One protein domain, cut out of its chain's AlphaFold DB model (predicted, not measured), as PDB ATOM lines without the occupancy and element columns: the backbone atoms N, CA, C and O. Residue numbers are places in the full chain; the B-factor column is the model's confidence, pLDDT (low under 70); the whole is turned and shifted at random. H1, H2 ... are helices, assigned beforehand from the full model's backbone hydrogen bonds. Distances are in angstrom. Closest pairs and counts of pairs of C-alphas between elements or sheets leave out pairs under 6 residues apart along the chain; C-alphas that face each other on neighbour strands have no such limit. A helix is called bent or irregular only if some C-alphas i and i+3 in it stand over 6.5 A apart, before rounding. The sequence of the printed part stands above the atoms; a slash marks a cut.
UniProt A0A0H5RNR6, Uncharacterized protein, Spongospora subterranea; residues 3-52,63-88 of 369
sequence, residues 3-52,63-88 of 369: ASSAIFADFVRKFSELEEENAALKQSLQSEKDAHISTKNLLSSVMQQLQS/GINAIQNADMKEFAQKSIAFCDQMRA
ATOM      1  N   ALA A   3      19.817  27.184  35.422       76.56
ATOM      2  CA  ALA A   3      19.738  25.787  34.971       76.56
ATOM      3  C   ALA A   3      20.791  25.405  33.907       76.56
ATOM      4  O   ALA A   3      21.270  24.276  33.889       76.56
ATOM      5  N   SER A   4      21.209  26.346  33.055       84.19
ATOM      6  CA  SER A   4      22.229  26.093  32.026       84.19
ATOM      7  C   SER A   4      23.635  25.912  32.605       84.19
ATOM      8  O   SER A   4      24.454  25.222  32.007       84.19
ATOM      9  N   SER A   5      23.913  26.485  33.780       91.25
ATOM     10  CA  SER A   5      25.220  26.353  34.436       91.25
ATOM     11  C   SER A   5      25.438  24.953  35.013       91.25
ATOM     12  O   SER A   5      26.557  24.452  34.972       91.25
ATOM     13  N   ALA A   6      24.384  24.319  35.536       92.69
ATOM     14  CA  ALA A   6      24.476  22.980  36.116       92.69
ATOM     15  C   ALA A   6      24.727  21.912  35.040       92.69
ATOM     16  O   ALA A   6      25.607  21.074  35.199       92.69
ATOM     17  N   ILE A   7      24.024  22.002  33.903       91.75
ATOM     18  CA  ILE A   7      24.198  21.073  32.773       91.75
ATOM     19  C   ILE A   7      25.618  21.168  32.202       91.75
ATOM     20  O   ILE A   7      26.231  20.149  31.895       91.75
ATOM     21  N   PHE A   8      26.160  22.384  32.086       93.19
ATOM     22  CA  PHE A   8      27.520  22.576  31.589       93.19
ATOM     23  C   PHE A   8      28.575  22.018  32.555       93.19
ATOM     24  O   PHE A   8      29.511  21.357  32.114       93.19
ATOM     25  N   ALA A   9      28.405  22.216  33.865       95.19
ATOM     26  CA  ALA A   9      29.305  21.646  34.869       95.19
ATOM     27  C   ALA A   9      29.289  20.105  34.853       95.19
ATOM     28  O   ALA A   9      30.348  19.479  34.890       95.19
ATOM     29  N   ASP A  10      28.108  19.494  34.723       93.94
ATOM     30  CA  ASP A  10      27.975  18.039  34.592       93.94
ATOM     31  C   ASP A  10      28.604  17.507  33.301       93.94
ATOM     32  O   ASP A  10      29.222  16.442  33.313       93.94
ATOM     33  N   PHE A  11      28.484  18.246  32.195       93.50
ATOM     34  CA  PHE A  11      29.132  17.884  30.936       93.50
ATOM     35  C   PHE A  11      30.658  17.899  31.058       93.50
ATOM     36  O   PHE A  11      31.301  16.922  30.685       93.50
ATOM     37  N   VAL A  12      31.238  18.968  31.615       96.81
ATOM     38  CA  VAL A  12      32.697  19.084  31.794       96.81
ATOM     39  C   VAL A  12      33.226  17.967  32.693       96.81
ATOM     40  O   VAL A  12      34.249  17.365  32.378       96.81
ATOM     41  N   ARG A  13      32.501  17.631  33.767       97.44
ATOM     42  CA  ARG A  13      32.858  16.513  34.649       97.44
ATOM     43  C   ARG A  13      32.856  15.175  33.909       97.44
ATOM     44  O   ARG A  13      33.862  14.478  33.936       97.44
ATOM     45  N   LYS A  14      31.770  14.847  33.200       94.94
ATOM     46  CA  LYS A  14      31.677  13.600  32.417       94.94
ATOM     47  C   LYS A  14      32.735  13.518  31.323       94.94
ATOM     48  O   LYS A  14      33.235  12.439  31.029       94.94
ATOM     49  N   PHE A  15      33.060  14.648  30.704       94.56
ATOM     50  CA  PHE A  15      34.103  14.701  29.690       94.56
ATOM     51  C   PHE A  15      35.480  14.400  30.293       94.56
ATOM     52  O   PHE A  15      36.205  13.579  29.743       94.56
ATOM     53  N   SER A  16      35.794  14.973  31.460       96.94
ATOM     54  CA  SER A  16      37.026  14.669  32.200       96.94
ATOM     55  C   SER A  16      37.114  13.191  32.599       96.94
ATOM     56  O   SER A  16      38.159  12.574  32.418       96.94
ATOM     57  N   GLU A  17      36.018  12.602  33.091       95.31
ATOM     58  CA  GLU A  17      35.953  11.171  33.436       95.31
ATOM     59  C   GLU A  17      36.221  10.287  32.201       95.31
ATOM     60  O   GLU A  17      37.028   9.361  32.254       95.31
ATOM     61  N   LEU A  18      35.623  10.616  31.050       91.88
ATOM     62  CA  LEU A  18      35.858   9.891  29.795       91.88
ATOM     63  C   LEU A  18      37.295  10.037  29.273       91.88
ATOM     64  O   LEU A  18      37.823   9.101  28.670       91.88
ATOM     65  N   GLU A  19      37.934  11.192  29.466       94.94
ATOM     66  CA  GLU A  19      39.342  11.384  29.103       94.94
ATOM     67  C   GLU A  19      40.272  10.514  29.960       94.94
ATOM     68  O   GLU A  19      41.188   9.886  29.418       94.94
ATOM     69  N   GLU A  20      40.005  10.413  31.265       97.50
ATOM     70  CA  GLU A  20      40.736   9.528  32.181       97.50
ATOM     71  C   GLU A  20      40.545   8.048  31.816       97.50
ATOM     72  O   GLU A  20      41.527   7.306  31.706       97.50
ATOM     73  N   GLU A  21      39.311   7.616  31.537       94.19
ATOM     74  CA  GLU A  21      39.023   6.247  31.092       94.19
ATOM     75  C   GLU A  21      39.726   5.912  29.767       94.19
ATOM     76  O   GLU A  21      40.308   4.835  29.607       94.19
ATOM     77  N   ASN A  22      39.736   6.845  28.812       88.19
ATOM     78  CA  ASN A  22      40.415   6.661  27.530       88.19
ATOM     79  C   ASN A  22      41.940   6.555  27.710       88.19
ATOM     80  O   ASN A  22      42.588   5.718  27.074       88.19
ATOM     81  N   ALA A  23      42.522   7.352  28.610       94.88
ATOM     82  CA  ALA A  23      43.935   7.246  28.965       94.88
ATOM     83  C   ALA A  23      44.264   5.883  29.604       94.88
ATOM     84  O   ALA A  23      45.237   5.239  29.197       94.88
ATOM     85  N   ALA A  24      43.423   5.396  30.522       94.19
ATOM     86  CA  ALA A  24      43.577   4.080  31.142       94.19
ATOM     87  C   ALA A  24      43.481   2.937  30.114       94.19
ATOM     88  O   ALA A  24      44.303   2.017  30.122       94.19
ATOM     89  N   LEU A  25      42.537   3.014  29.169       89.88
ATOM     90  CA  LEU A  25      42.405   2.038  28.083       89.88
ATOM     91  C   LEU A  25      43.626   2.031  27.157       89.88
ATOM     92  O   LEU A  25      44.106   0.958  26.787       89.88
ATOM     93  N   LYS A  26      44.172   3.204  26.815       91.00
ATOM     94  CA  LYS A  26      45.410   3.304  26.022       91.00
ATOM     95  C   LYS A  26      46.596   2.664  26.740       91.00
ATOM     96  O   LYS A  26      47.372   1.955  26.101       91.00
ATOM     97  N   GLN A  27      46.723   2.882  28.047       95.69
ATOM     98  CA  GLN A  27      47.780   2.274  28.853       95.69
ATOM     99  C   GLN A  27      47.624   0.747  28.930       95.69
ATOM    100  O   GLN A  27      48.603   0.025  28.745       95.69
ATOM    101  N   SER A  28      46.397   0.258  29.129       91.12
ATOM    102  CA  SER A  28      46.084  -1.175  29.129       91.12
ATOM    103  C   SER A  28      46.457  -1.832  27.795       91.12
ATOM    104  O   SER A  28      47.228  -2.793  27.766       91.12
ATOM    105  N   LEU A  29      46.028  -1.243  26.674       89.00
ATOM    106  CA  LEU A  29      46.330  -1.739  25.330       89.00
ATOM    107  C   LEU A  29      47.839  -1.750  25.044       89.00
ATOM    108  O   LEU A  29      48.346  -2.676  24.409       89.00
ATOM    109  N   GLN A  30      48.578  -0.747  25.525       92.88
ATOM    110  CA  GLN A  30      50.034  -0.731  25.404       92.88
ATOM    111  C   GLN A  30      50.686  -1.857  26.220       92.88
ATOM    112  O   GLN A  30      51.537  -2.565  25.690       92.88
ATOM    113  N   SER A  31      50.240  -2.087  27.458       92.62
ATOM    114  CA  SER A  31      50.759  -3.183  28.288       92.62
ATOM    115  C   SER A  31      50.500  -4.565  27.673       92.62
ATOM    116  O   SER A  31      51.358  -5.445  27.739       92.62
ATOM    117  N   GLU A  32      49.361  -4.745  26.997       90.50
ATOM    118  CA  GLU A  32      49.035  -5.978  26.279       90.50
ATOM    119  C   GLU A  32      49.931  -6.176  25.046       90.50
ATOM    120  O   GLU A  32      50.432  -7.278  24.810       90.50
ATOM    121  N   LYS A  33      50.206  -5.105  24.289       89.25
ATOM    122  CA  LYS A  33      51.173  -5.139  23.180       89.25
ATOM    123  C   LYS A  33      52.566  -5.529  23.661       89.25
ATOM    124  O   LYS A  33      53.205  -6.368  23.028       89.25
ATOM    125  N   ASP A  34      53.021  -4.961  24.773       91.31
ATOM    126  CA  ASP A  34      54.339  -5.255  25.337       91.31
ATOM    127  C   ASP A  34      54.422  -6.712  25.825       91.31
ATOM    128  O   ASP A  34      55.401  -7.411  25.544       91.31
ATOM    129  N   ALA A  35      53.358  -7.221  26.459       87.31
ATOM    130  CA  ALA A  35      53.246  -8.630  26.829       87.31
ATOM    131  C   ALA A  35      53.295  -9.552  25.597       87.31
ATOM    132  O   ALA A  35      54.031 -10.538  25.595       87.31
ATOM    133  N   HIS A  36      52.586  -9.205  24.519       86.00
ATOM    134  CA  HIS A  36      52.592  -9.979  23.277       86.00
ATOM    135  C   HIS A  36      53.957  -9.951  22.564       86.00
ATOM    136  O   HIS A  36      54.391 -10.941  21.974       86.00
ATOM    137  N   ILE A  37      54.668  -8.820  22.591       88.88
ATOM    138  CA  ILE A  37      56.036  -8.740  22.060       88.88
ATOM    139  C   ILE A  37      56.967  -9.634  22.887       88.88
ATOM    140  O   ILE A  37      57.768 -10.375  22.315       88.88
ATOM    141  N   SER A  38      56.826  -9.622  24.214       88.31
ATOM    142  CA  SER A  38      57.598 -10.477  25.119       88.31
ATOM    143  C   SER A  38      57.375 -11.969  24.839       88.31
ATOM    144  O   SER A  38      58.343 -12.708  24.648       88.31
ATOM    145  N   THR A  39      56.120 -12.415  24.708       85.56
ATOM    146  CA  THR A  39      55.805 -13.821  24.392       85.56
ATOM    147  C   THR A  39      56.308 -14.224  23.009       85.56
ATOM    148  O   THR A  39      56.877 -15.305  22.850       85.56
ATOM    149  N   LYS A  40      56.188 -13.344  22.009       89.69
ATOM    150  CA  LYS A  40      56.723 -13.587  20.663       89.69
ATOM    151  C   LYS A  40      58.249 -13.721  20.663       89.69
ATOM    152  O   LYS A  40      58.785 -14.591  19.970       89.69
ATOM    153  N   ASN A  41      58.948 -12.893  21.435       87.06
ATOM    154  CA  ASN A  41      60.402 -12.970  21.582       87.06
ATOM    155  C   ASN A  41      60.821 -14.260  22.298       87.06
ATOM    156  O   ASN A  41      61.759 -14.922  21.853       87.06
ATOM    157  N   LEU A  42      60.087 -14.668  23.340       87.00
ATOM    158  CA  LEU A  42      60.297 -15.946  24.025       87.00
ATOM    159  C   LEU A  42      60.129 -17.128  23.058       87.00
ATOM    160  O   LEU A  42      61.019 -17.970  22.959       87.00
ATOM    161  N   LEU A  43      59.033 -17.160  22.292       84.81
ATOM    162  CA  LEU A  43      58.773 -18.211  21.304       84.81
ATOM    163  C   LEU A  43      59.867 -18.259  20.229       84.81
ATOM    164  O   LEU A  43      60.336 -19.336  19.867       84.81
ATOM    165  N   SER A  44      60.311 -17.093  19.755       86.75
ATOM    166  CA  SER A  44      61.396 -16.990  18.772       86.75
ATOM    167  C   SER A  44      62.715 -17.522  19.336       86.75
ATOM    168  O   SER A  44      63.408 -18.270  18.653       86.75
ATOM    169  N   SER A  45      63.029 -17.216  20.601       86.31
ATOM    170  CA  SER A  45      64.212 -17.746  21.291       86.31
ATOM    171  C   SER A  45      64.152 -19.267  21.446       86.31
ATOM    172  O   SER A  45      65.153 -19.940  21.213       86.31
ATOM    173  N   VAL A  46      62.988 -19.822  21.804       82.44
ATOM    174  CA  VAL A  46      62.789 -21.279  21.909       82.44
ATOM    175  C   VAL A  46      62.968 -21.943  20.545       82.44
ATOM    176  O   VAL A  46      63.651 -22.961  20.432       82.44
ATOM    177  N   MET A  47      62.413 -21.347  19.489       84.25
ATOM    178  CA  MET A  47      62.547 -21.873  18.131       84.25
ATOM    179  C   MET A  47      63.988 -21.815  17.623       84.25
ATOM    180  O   MET A  47      64.462 -22.780  17.027       84.25
ATOM    181  N   GLN A  48      64.709 -20.731  17.909       89.81
ATOM    182  CA  GLN A  48      66.119 -20.596  17.553       89.81
ATOM    183  C   GLN A  48      66.995 -21.603  18.313       89.81
ATOM    184  O   GLN A  48      67.902 -22.196  17.732       89.81
ATOM    185  N   GLN A  49      66.688 -21.858  19.588       84.25
ATOM    186  CA  GLN A  49      67.392 -22.853  20.392       84.25
ATOM    187  C   GLN A  49      67.197 -24.274  19.840       84.25
ATOM    188  O   GLN A  49      68.164 -25.030  19.754       84.25
ATOM    189  N   LEU A  50      65.982 -24.611  19.392       80.62
ATOM    190  CA  LEU A  50      65.682 -25.893  18.739       80.62
ATOM    191  C   LEU A  50      66.384 -26.054  17.382       80.62
ATOM    192  O   LEU A  50      66.736 -27.168  17.011       80.62
ATOM    193  N   GLN A  51      66.619 -24.963  16.650       87.31
ATOM    194  CA  GLN A  51      67.367 -24.999  15.388       87.31
ATOM    195  C   GLN A  51      68.881 -25.146  15.591       87.31
ATOM    196  O   GLN A  51      69.559 -25.691  14.725       87.31
ATOM    197  N   SER A  52      69.416 -24.651  16.711       90.31
ATOM    198  CA  SER A  52      70.863 -24.634  16.965       90.31
ATOM    199  C   SER A  52      71.467 -25.984  17.371       90.31
ATOM    200  O   SER A  52      72.679 -26.144  17.260       90.31
ATOM    201  N   GLY A  63      56.323 -31.420  28.672       58.16
ATOM    202  CA  GLY A  63      56.535 -29.970  28.793       58.16
ATOM    203  C   GLY A  63      55.782 -29.148  27.743       58.16
ATOM    204  O   GLY A  63      55.140 -28.152  28.071       58.16
ATOM    205  N   ILE A  64      55.800 -29.596  26.486       60.22
ATOM    206  CA  ILE A  64      55.138 -28.899  25.370       60.22
ATOM    207  C   ILE A  64      53.614 -28.999  25.512       60.22
ATOM    208  O   ILE A  64      52.915 -28.002  25.341       60.22
ATOM    209  N   ASN A  65      53.105 -30.161  25.933       65.75
ATOM    210  CA  ASN A  65      51.679 -30.345  26.196       65.75
ATOM    211  C   ASN A  65      51.194 -29.528  27.405       65.75
ATOM    212  O   ASN A  65      50.075 -29.025  27.388       65.75
ATOM    213  N   ALA A  66      52.014 -29.347  28.446       62.12
ATOM    214  CA  ALA A  66      51.649 -28.502  29.585       62.12
ATOM    215  C   ALA A  66      51.567 -27.015  29.203       62.12
ATOM    216  O   ALA A  66      50.636 -26.332  29.627       62.12
ATOM    217  N   ILE A  67      52.490 -26.529  28.364       60.94
ATOM    218  CA  ILE A  67      52.489 -25.140  27.881       60.94
ATOM    219  C   ILE A  67      51.305 -24.902  26.936       60.94
ATOM    220  O   ILE A  67      50.556 -23.953  27.140       60.94
ATOM    221  N   GLN A  68      51.060 -25.798  25.972       68.44
ATOM    222  CA  GLN A  68      49.910 -25.681  25.066       68.44
ATOM    223  C   GLN A  68      48.564 -25.758  25.804       68.44
ATOM    224  O   GLN A  68      47.650 -24.995  25.497       68.44
ATOM    225  N   ASN A  69      48.436 -26.632  26.808       69.06
ATOM    226  CA  ASN A  69      47.201 -26.745  27.586       69.06
ATOM    227  C   ASN A  69      46.965 -25.545  28.516       69.06
ATOM    228  O   ASN A  69      45.814 -25.159  28.725       69.06
ATOM    229  N   ALA A  70      48.025 -24.945  29.069       64.69
ATOM    230  CA  ALA A  70      47.909 -23.728  29.869       64.69
ATOM    231  C   ALA A  70      47.451 -22.539  29.008       64.69
ATOM    232  O   ALA A  70      46.505 -21.845  29.382       64.69
ATOM    233  N   ASP A  71      48.046 -22.378  27.824       75.69
ATOM    234  CA  ASP A  71      47.751 -21.275  26.902       75.69
ATOM    235  C   ASP A  71      46.329 -21.383  26.321       75.69
ATOM    236  O   ASP A  71      45.569 -20.413  26.283       75.69
ATOM    237  N   MET A  72      45.889 -22.601  25.979       73.62
ATOM    238  CA  MET A  72      44.518 -22.854  25.518       73.62
ATOM    239  C   MET A  72      43.462 -22.571  26.590       73.62
ATOM    240  O   MET A  72      42.374 -22.082  26.272       73.62
ATOM    241  N   LYS A  73      43.758 -22.860  27.863       78.06
ATOM    242  CA  LYS A  73      42.839 -22.578  28.973       78.06
ATOM    243  C   LYS A  73      42.717 -21.076  29.223       78.06
ATOM    244  O   LYS A  73      41.601 -20.584  29.395       78.06
ATOM    245  N   GLU A  74      43.834 -20.351  29.210       75.75
ATOM    246  CA  GLU A  74      43.834 -18.894  29.366       75.75
ATOM    247  C   GLU A  74      43.127 -18.210  28.188       75.75
ATOM    248  O   GLU A  74      42.285 -17.332  28.390       75.75
ATOM    249  N   PHE A  75      43.378 -18.671  26.960       78.19
ATOM    250  CA  PHE A  75      42.682 -18.199  25.764       78.19
ATOM    251  C   PHE A  75      41.167 -18.436  25.838       78.19
ATOM    252  O   PHE A  75      40.378 -17.526  25.560       78.19
ATOM    253  N   ALA A  76      40.740 -19.636  26.246       78.81
ATOM    254  CA  ALA A  76      39.324 -19.952  26.417       78.81
ATOM    255  C   ALA A  76      38.667 -19.044  27.468       78.81
ATOM    256  O   ALA A  76      37.574 -18.527  27.243       78.81
ATOM    257  N   GLN A  77      39.354 -18.785  28.583       85.62
ATOM    258  CA  GLN A  77      38.848 -17.919  29.645       85.62
ATOM    259  C   GLN A  77      38.731 -16.452  29.196       85.62
ATOM    260  O   GLN A  77      37.698 -15.824  29.438       85.62
ATOM    261  N   LYS A  78      39.730 -15.925  28.473       80.12
ATOM    262  CA  LYS A  78      39.674 -14.580  27.868       80.12
ATOM    263  C   LYS A  78      38.550 -14.462  26.838       80.12
ATOM    264  O   LYS A  78      37.840 -13.460  26.813       80.12
ATOM    265  N   SER A  79      38.335 -15.505  26.037       75.06
ATOM    266  CA  SER A  79      37.260 -15.545  25.039       75.06
ATOM    267  C   SER A  79      35.868 -15.519  25.681       75.06
ATOM    268  O   SER A  79      34.981 -14.818  25.196       75.06
ATOM    269  N   ILE A  80      35.670 -16.235  26.796       85.75
ATOM    270  CA  ILE A  80      34.415 -16.192  27.566       85.75
ATOM    271  C   ILE A  80      34.183 -14.784  28.133       85.75
ATOM    272  O   ILE A  80      33.108 -14.222  27.935       85.75
ATOM    273  N   ALA A  81      35.202 -14.183  28.756       82.88
ATOM    274  CA  ALA A  81      35.103 -12.833  29.312       82.88
ATOM    275  C   ALA A  81      34.752 -11.780  28.243       82.88
ATOM    276  O   ALA A  81      33.919 -10.905  28.480       82.88
ATOM    277  N   PHE A  82      35.331 -11.892  27.044       85.12
ATOM    278  CA  PHE A  82      34.997 -11.029  25.910       85.12
ATOM    279  C   PHE A  82      33.530 -11.178  25.473       85.12
ATOM    280  O   PHE A  82      32.834 -10.183  25.258       85.12
ATOM    281  N   CYS A  83      33.028 -12.412  25.380       83.88
ATOM    282  CA  CYS A  83      31.621 -12.669  25.060       83.88
ATOM    283  C   CYS A  83      30.669 -12.054  26.098       83.88
ATOM    284  O   CYS A  83      29.637 -11.493  25.723       83.88
ATOM    285  N   ASP A  84      31.016 -12.111  27.385       86.75
ATOM    286  CA  ASP A  84      30.218 -11.497  28.449       86.75
ATOM    287  C   ASP A  84      30.256  -9.960  28.400       86.75
ATOM    288  O   ASP A  84      29.212  -9.323  28.566       86.75
ATOM    289  N   GLN A  85      31.402  -9.352  28.073       86.69
ATOM    290  CA  GLN A  85      31.493  -7.906  27.829       86.69
ATOM    291  C   GLN A  85      30.613  -7.467  26.652       86.69
ATOM    292  O   GLN A  85      29.853  -6.503  26.769       86.69
ATOM    293  N   MET A  86      30.647  -8.201  25.536       86.69
ATOM    294  CA  MET A  86      29.795  -7.921  24.375       86.69
ATOM    295  C   MET A  86      28.305  -8.074  24.699       86.69
ATOM    296  O   MET A  86      27.489  -7.273  24.240       86.69
ATOM    297  N   ARG A  87      27.942  -9.065  25.524       88.69
ATOM    298  CA  ARG A  87      26.570  -9.233  26.022       88.69
ATOM    299  C   ARG A  87      26.144  -8.042  26.884       88.69
ATOM    300  O   ARG A  87      25.059  -7.511  26.667       88.69
ATOM    301  N   ALA A  88      26.981  -7.601  27.823       83.81
ATOM    302  CA  ALA A  88      26.688  -6.449  28.677       83.81
ATOM    303  C   ALA A  88      26.522  -5.156  27.859       83.81
ATOM    304  O   ALA A  88      25.571  -4.403  28.072       83.81
TER     305      ALA A  88
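AT A GLANCE: This is residues 3 to 52 and 63 to 88 of the 369 residues of an uncharacterized protein of Spongospora subterranea (UniProt A0A0H5RNR6). Look first for one long, straight helix, H1, which makes the longest axis; a second helix, H2, about half as long in residues, runs back roughly alongside it across an open gap. The printed part has 76 residues with two named helices, H1 then H2, and no named strand, and its class is all helix. It is extended, with a radius of gyration of the C-alphas of 21.1 A and spans of 73 by 27 by 12 A.

IN THESE COORDINATES: Find C-alpha 3 at (19.738, 25.787, 34.971); from there H1, residues 3 to 52, runs 74.0 A to C-alpha 52 at (70.863, -24.634, 16.965). H2, residues 63 to 88, runs 38.0 A to C-alpha 88 at (26.688, -6.449, 28.677). Neither helix is bent.

HOW THE PARTS SIT: H1 and H2 are apart, with no C-alpha of the one within 8 A of the other. Compare their ends: x rises and y falls from Ala 3 to Ser 52, while x falls and y rises from Gly 63 to Ala 88. Every O i to N i+4 pair is within hydrogen-bond range in H2, and 45 of 46 are in H1.

THE WHOLE: The C-alphas of Ala 3 and Ser 52 are the two farthest apart, at 74.0 A. Residues 53 to 62 are not printed, and C-alphas 52 and 63 stand 19.3 A apart across this cut. In the B-factor column, the mean pLDDT of the printed part is 85.5, and residues 63 to 70 are under 70.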